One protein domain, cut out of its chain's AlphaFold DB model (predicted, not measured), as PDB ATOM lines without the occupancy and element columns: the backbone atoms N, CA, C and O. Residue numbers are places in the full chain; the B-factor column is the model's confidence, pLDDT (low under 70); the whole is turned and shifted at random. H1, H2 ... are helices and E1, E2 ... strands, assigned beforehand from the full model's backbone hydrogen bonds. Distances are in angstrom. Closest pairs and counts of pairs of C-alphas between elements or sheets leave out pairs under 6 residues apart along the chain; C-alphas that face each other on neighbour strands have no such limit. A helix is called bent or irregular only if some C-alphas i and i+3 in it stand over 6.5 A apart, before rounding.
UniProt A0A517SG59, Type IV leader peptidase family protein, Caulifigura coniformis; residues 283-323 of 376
ATOM      1  N   ALA A 283     133.506 103.742 143.300       60.72
ATOM      2  CA  ALA A 283     134.778 104.139 142.702       60.72
ATOM      3  C   ALA A 283     135.146 105.607 142.969       60.72
ATOM      4  O   ALA A 283     136.246 106.018 142.607       60.72
ATOM      5  N   LYS A 284     134.251 106.404 143.568       70.88
ATOM      6  CA  LYS A 284     134.451 107.831 143.847       70.88
ATOM      7  C   LYS A 284     133.993 108.158 145.266       70.88
ATOM      8  O   LYS A 284     132.843 107.925 145.614       70.88
ATOM      9  N   PHE A 285     134.886 108.715 146.073       78.06
ATOM     10  CA  PHE A 285     134.566 109.300 147.368       78.06
ATOM     11  C   PHE A 285     134.289 110.791 147.188       78.06
ATOM     12  O   PHE A 285     135.175 111.526 146.755       78.06
ATOM     13  N   ARG A 286     133.080 111.239 147.526       80.94
ATOM     14  CA  ARG A 286     132.684 112.654 147.525       80.94
ATOM     15  C   ARG A 286     132.273 113.029 148.943       80.94
ATOM     16  O   ARG A 286     131.453 112.333 149.537       80.94
ATOM     17  N   LEU A 287     132.799 114.133 149.484       83.69
ATOM     18  CA  LEU A 287     132.478 114.529 150.865       83.69
ATOM     19  C   LEU A 287     130.968 114.755 151.060       83.69
ATOM     20  O   LEU A 287     130.412 114.372 152.084       83.69
ATOM     21  N   ARG A 288     130.293 115.322 150.056       83.56
ATOM     22  CA  ARG A 288     128.845 115.588 150.086       83.56
ATOM     23  C   ARG A 288     127.985 114.325 150.213       83.56
ATOM     24  O   ARG A 288     126.956 114.369 150.879       83.56
ATOM     25  N   ASP A 289     128.429 113.199 149.652       78.94
ATOM     26  CA  ASP A 289     127.689 111.931 149.707       78.94
ATOM     27  C   ASP A 289     127.603 111.427 151.151       78.94
ATOM     28  O   ASP A 289     126.586 110.867 151.557       78.94
ATOM     29  N   VAL A 290     128.633 111.715 151.961       82.06
ATOM     30  CA  VAL A 290     128.646 111.384 153.390       82.06
ATOM     31  C   VAL A 290     127.520 112.091 154.134       82.06
ATOM     32  O   VAL A 290     126.928 111.501 155.025       82.06
ATOM     33  N   PHE A 291     127.208 113.332 153.762       84.56
ATOM     34  CA  PHE A 291     126.168 114.141 154.403       84.56
ATOM     35  C   PHE A 291     124.769 113.932 153.802       84.56
ATOM     36  O   PHE A 291     123.783 114.363 154.401       84.56
ATOM     37  N   GLY A 292     124.673 113.300 152.630       76.81
ATOM     38  CA  GLY A 292     123.406 112.953 151.980       76.81
ATOM     39  C   GLY A 292     122.841 111.604 152.359       76.81
ATOM     40  O   GLY A 292     121.626 111.426 152.358       76.81
ATOM     41  N   ASP A 293     123.715 110.660 152.689       79.94
ATOM     42  CA  ASP A 293     123.326 109.299 153.006       79.94
ATOM     43  C   ASP A 293     123.235 109.093 154.521       79.94
ATOM     44  O   ASP A 293     124.241 108.972 155.226       79.94
ATOM     45  N   LEU A 294     122.002 109.023 155.027       80.19
ATOM     46  CA  LEU A 294     121.732 108.801 156.446       80.19
ATOM     47  C   LEU A 294     122.376 107.503 156.965       80.19
ATOM     48  O   LEU A 294     122.879 107.476 158.088       80.19
ATOM     49  N   TRP A 295     122.397 106.434 156.164       80.56
ATOM     50  CA  TRP A 295     122.979 105.157 156.581       80.56
ATOM     51  C   TRP A 295     124.496 105.233 156.662       80.56
ATOM     52  O   TRP A 295     125.086 104.715 157.611       80.56
ATOM     53  N   LEU A 296     125.122 105.924 155.712       79.75
ATOM     54  CA  LEU A 296     126.559 106.162 155.742       79.75
ATOM     55  C   LEU A 296     126.938 107.042 156.940       79.75
ATOM     56  O   LEU A 296     127.879 106.708 157.660       79.75
ATOM     57  N   MET A 297     126.167 108.097 157.232       81.38
ATOM     58  CA  MET A 297     126.357 108.918 158.434       81.38
ATOM     59  C   MET A 297     126.288 108.096 159.723       81.38
ATOM     60  O   MET A 297     127.161 108.234 160.584       81.38
ATOM     61  N   ILE A 298     125.267 107.243 159.864       83.19
ATOM     62  CA  ILE A 298     125.115 106.360 161.028       83.19
ATOM     63  C   ILE A 298     126.307 105.404 161.116       83.19
ATOM     64  O   ILE A 298     126.885 105.254 162.191       83.19
ATOM     65  N   GLY A 299     126.718 104.812 159.993       81.62
ATOM     66  CA  GLY A 299     127.865 103.909 159.922       81.62
ATOM     67  C   GLY A 299     129.171 104.575 160.361       81.62
ATOM     68  O   GLY A 299     129.843 104.074 161.260       81.62
ATOM     69  N   VAL A 300     129.509 105.736 159.792       81.69
ATOM     70  CA  VAL A 300     130.720 106.497 160.152       81.69
ATOM     71  C   VAL A 300     130.678 106.936 161.615       81.69
ATOM     72  O   VAL A 300     131.665 106.777 162.332       81.69
ATOM     73  N   SER A 301     129.532 107.425 162.090       78.62
ATOM     74  CA  SER A 301     129.373 107.840 163.488       78.62
ATOM     75  C   SER A 301     129.540 106.661 164.448       78.62
ATOM     76  O   SER A 301     130.234 106.788 165.455       78.62
ATOM     77  N   ALA A 302     128.969 105.496 164.127       79.50
ATOM     78  CA  ALA A 302     129.126 104.279 164.919       79.50
ATOM     79  C   ALA A 302     130.592 103.828 164.972       79.50
ATOM     80  O   ALA A 302     131.093 103.531 166.054       79.50
ATOM     81  N   VAL A 303     131.305 103.850 163.840       83.06
ATOM     82  CA  VAL A 303     132.741 103.531 163.789       83.06
ATOM     83  C   VAL A 303     133.547 104.481 164.673       83.06
ATOM     84  O   VAL A 303     134.371 104.019 165.460       83.06
ATOM     85  N   VAL A 304     133.288 105.791 164.602       79.62
ATOM     86  CA  VAL A 304     133.969 106.788 165.443       79.62
ATOM     87  C   VAL A 304     133.688 106.546 166.926       79.62
ATOM     88  O   VAL A 304     134.620 106.545 167.728       79.62
ATOM     89  N   VAL A 305     132.433 106.294 167.304       78.25
ATOM     90  CA  VAL A 305     132.051 106.017 168.699       78.25
ATOM     91  C   VAL A 305     132.701 104.732 169.210       78.25
ATOM     92  O   VAL A 305     133.240 104.729 170.316       78.25
ATOM     93  N   VAL A 306     132.701 103.659 168.415       79.88
ATOM     94  CA  VAL A 306     133.341 102.385 168.773       79.88
ATOM     95  C   VAL A 306     134.850 102.563 168.911       79.88
ATOM     96  O   VAL A 306     135.414 102.151 169.922       79.88
ATOM     97  N   ALA A 307     135.509 103.224 167.957       80.12
ATOM     98  CA  ALA A 307     136.942 103.502 168.026       80.12
ATOM     99  C   ALA A 307     137.299 104.327 169.273       80.12
ATOM    100  O   ALA A 307     138.257 104.007 169.979       80.12
ATOM    101  N   LEU A 308     136.493 105.344 169.592       78.81
ATOM    102  CA  LEU A 308     136.668 106.161 170.788       78.81
ATOM    103  C   LEU A 308     136.469 105.327 172.062       78.81
ATOM    104  O   LEU A 308     137.295 105.399 172.967       78.81
ATOM    105  N   ALA A 309     135.432 104.490 172.127       77.00
ATOM    106  CA  ALA A 309     135.182 103.598 173.258       77.00
ATOM    107  C   ALA A 309     136.322 102.587 173.462       77.00
ATOM    108  O   ALA A 309     136.753 102.382 174.596       77.00
ATOM    109  N   VAL A 310     136.857 102.009 172.382       82.69
ATOM    110  CA  VAL A 310     138.010 101.094 172.418       82.69
ATOM    111  C   VAL A 310     139.262 101.816 172.912       82.69
ATOM    112  O   VAL A 310     139.904 101.346 173.847       82.69
ATOM    113  N   MET A 311     139.584 102.985 172.347       82.38
ATOM    114  CA  MET A 311     140.735 103.794 172.764       82.38
ATOM    115  C   MET A 311     140.653 104.162 174.252       82.38
ATOM    116  O   MET A 311     141.633 104.073 174.993       82.38
ATOM    117  N   LEU A 312     139.468 104.558 174.708       76.81
ATOM    118  CA  LEU A 312     139.218 104.955 176.087       76.81
ATOM    119  C   LEU A 312     139.216 103.767 177.059       76.81
ATOM    120  O   LEU A 312     139.767 103.877 178.157       76.81
ATOM    121  N   GLY A 313     138.656 102.627 176.651       80.31
ATOM    122  CA  GLY A 313     138.721 101.371 177.394       80.31
ATOM    123  C   GLY A 313     140.159 100.886 177.550       80.31
ATOM    124  O   GLY A 313     140.578 100.548 178.658       80.31
ATOM    125  N   TRP A 314     140.950 100.961 176.476       84.12
ATOM    126  CA  TRP A 314     142.373 100.639 176.515       84.12
ATOM    127  C   TRP A 314     143.139 101.565 177.460       84.12
ATOM    128  O   TRP A 314     143.891 101.078 178.300       84.12
ATOM    129  N   ARG A 315     142.896 102.883 177.417       80.62
ATOM    130  CA  ARG A 315     143.500 103.836 178.365       80.62
ATOM    131  C   ARG A 315     143.153 103.499 179.816       80.62
ATOM    132  O   ARG A 315     144.032 103.528 180.674       80.62
ATOM    133  N   ARG A 316     141.881 103.199 180.103       77.38
ATOM    134  CA  ARG A 316     141.434 102.835 181.458       77.38
ATOM    135  C   ARG A 316     142.121 101.560 181.942       77.38
ATOM    136  O   ARG A 316     142.561 101.520 183.087       77.38
ATOM    137  N   TRP A 317     142.247 100.559 181.074       79.62
ATOM    138  CA  TRP A 317     142.964  99.322 181.373       79.62
ATOM    139  C   TRP A 317     144.465  99.559 181.582       79.62
ATOM    140  O   TRP A 317     145.007  99.126 182.593       79.62
ATOM    141  N   ALA A 318     145.122 100.307 180.694       79.38
ATOM    142  CA  ALA A 318     146.552 100.591 180.776       79.38
ATOM    143  C   ALA A 318     146.922 101.347 182.064       79.38
ATOM    144  O   ALA A 318     147.895 100.999 182.724       79.38
ATOM    145  N   ILE A 319     146.125 102.345 182.463       70.19
ATOM    146  CA  ILE A 319     146.347 103.083 183.717       70.19
ATOM    147  C   ILE A 319     146.013 102.206 184.935       70.19
ATOM    148  O   ILE A 319     146.774 102.188 185.898       70.19
ATOM    149  N   GLY A 320     144.904 101.457 184.887       66.88
ATOM    150  CA  GLY A 320     144.489 100.568 185.977       66.88
ATOM    151  C   GLY A 320     145.473  99.424 186.242       66.88
ATOM    152  O   GLY A 320     145.705  99.076 187.398       66.88
ATOM    153  N   GLY A 321     146.100  98.888 185.189       67.94
ATOM    154  CA  GLY A 321     147.142  97.864 185.289       67.94
ATOM    155  C   GLY A 321     148.416  98.378 185.960       67.94
ATOM    156  O   GLY A 321     148.988  97.687 186.796       67.94
ATOM    157  N   VAL A 322     148.811  99.625 185.679       61.22
ATOM    158  CA  VAL A 322     149.971 100.262 186.327       61.22
ATOM    159  C   VAL A 322     149.726 100.487 187.821       61.22
ATOM    160  O   VAL A 322     150.615 100.233 188.631       61.22
ATOM    161  N   THR A 323     148.529 100.928 188.227       60.66
ATOM    162  CA  THR A 323     148.230 101.103 189.660       60.66
ATOM    163  C   THR A 323     148.133  99.779 190.416       60.66
ATOM    164  O   THR A 323     148.532  99.731 191.578       60.66
TER     165      THR A 323
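This is residues 283 to 323 of the 376 residues of the protein "Type IV leader peptidase family protein" of Caulifigura coniformis (UniProt A0A517SG59). One long, straight helix, H2, makes nearly the whole length of a thin rod, and the short helix H1 meets it at a corner near Leu 294, giving the outline of an L with one very long arm. Beyond H1 the short strand E1 sticks out with residues 283 to 288, so the foot of the L ends in a free tip, and nothing packs along most of H2. The printed part has 41 residues, with one named strand and two named helices in the order E1, H1, H2; there is no sheet, and the class is mostly helix. The whole is extended, with a radius of gyration of the C-alphas of 15.8 A, and its C-alphas span 47 by 18 by 12 A.

The longest helix is H2, residues 294 to 323, and its residues 301 to 323 stand free. H1, residues 287 to 292, and H2 touch only at the corner by their link, and only just, with 3 pairs of C-alphas within 8 A. The closest C-alphas are those of Val 290 and Met 297, 6.1 A apart, and H2 touches H1 with residues 296 to 297 alone. The lines of H1 and H2 stand at 72 degrees, about perpendicular but only just, and their centres are 23.6 A apart. E1, residues 284 to 286, and H1 meet only through their link. E1 and H2 are apart. E1 pairs with no named strand. In H2 every O i to N i+4 pair is within hydrogen-bond range; in H1 1 of 2 such pairs is, beside 3 of 3 pairs of O i to N i+3.

H2 begins at C-alpha 294, at (121.732, 108.801, 156.446), and ends at C-alpha 323, at (148.230, 101.103, 189.660), a length of 43.2 A over 30 residues. H1 has 6 residues, Leu 287 to Gly 292, and measures 9.3 A from first to last C-alpha. E1 has 3 residues, Lys 284 to Arg 286, and measures 6.3 A, with C-alpha 284 at (134.451, 107.831, 143.847). Neither helix is bent or irregular.

The two C-alphas farthest apart are those of Ala 283 and Thr 323, the first and last printed residues, at 48.9 A. The printed part has no cut. The links from E1 to H1, with no residue between them, and from H1 to H2, with one residue between them, are both tight. The mean pLDDT of the printed part is 77.9, and it is under 70 at residue 283 and at residues 320 to 323.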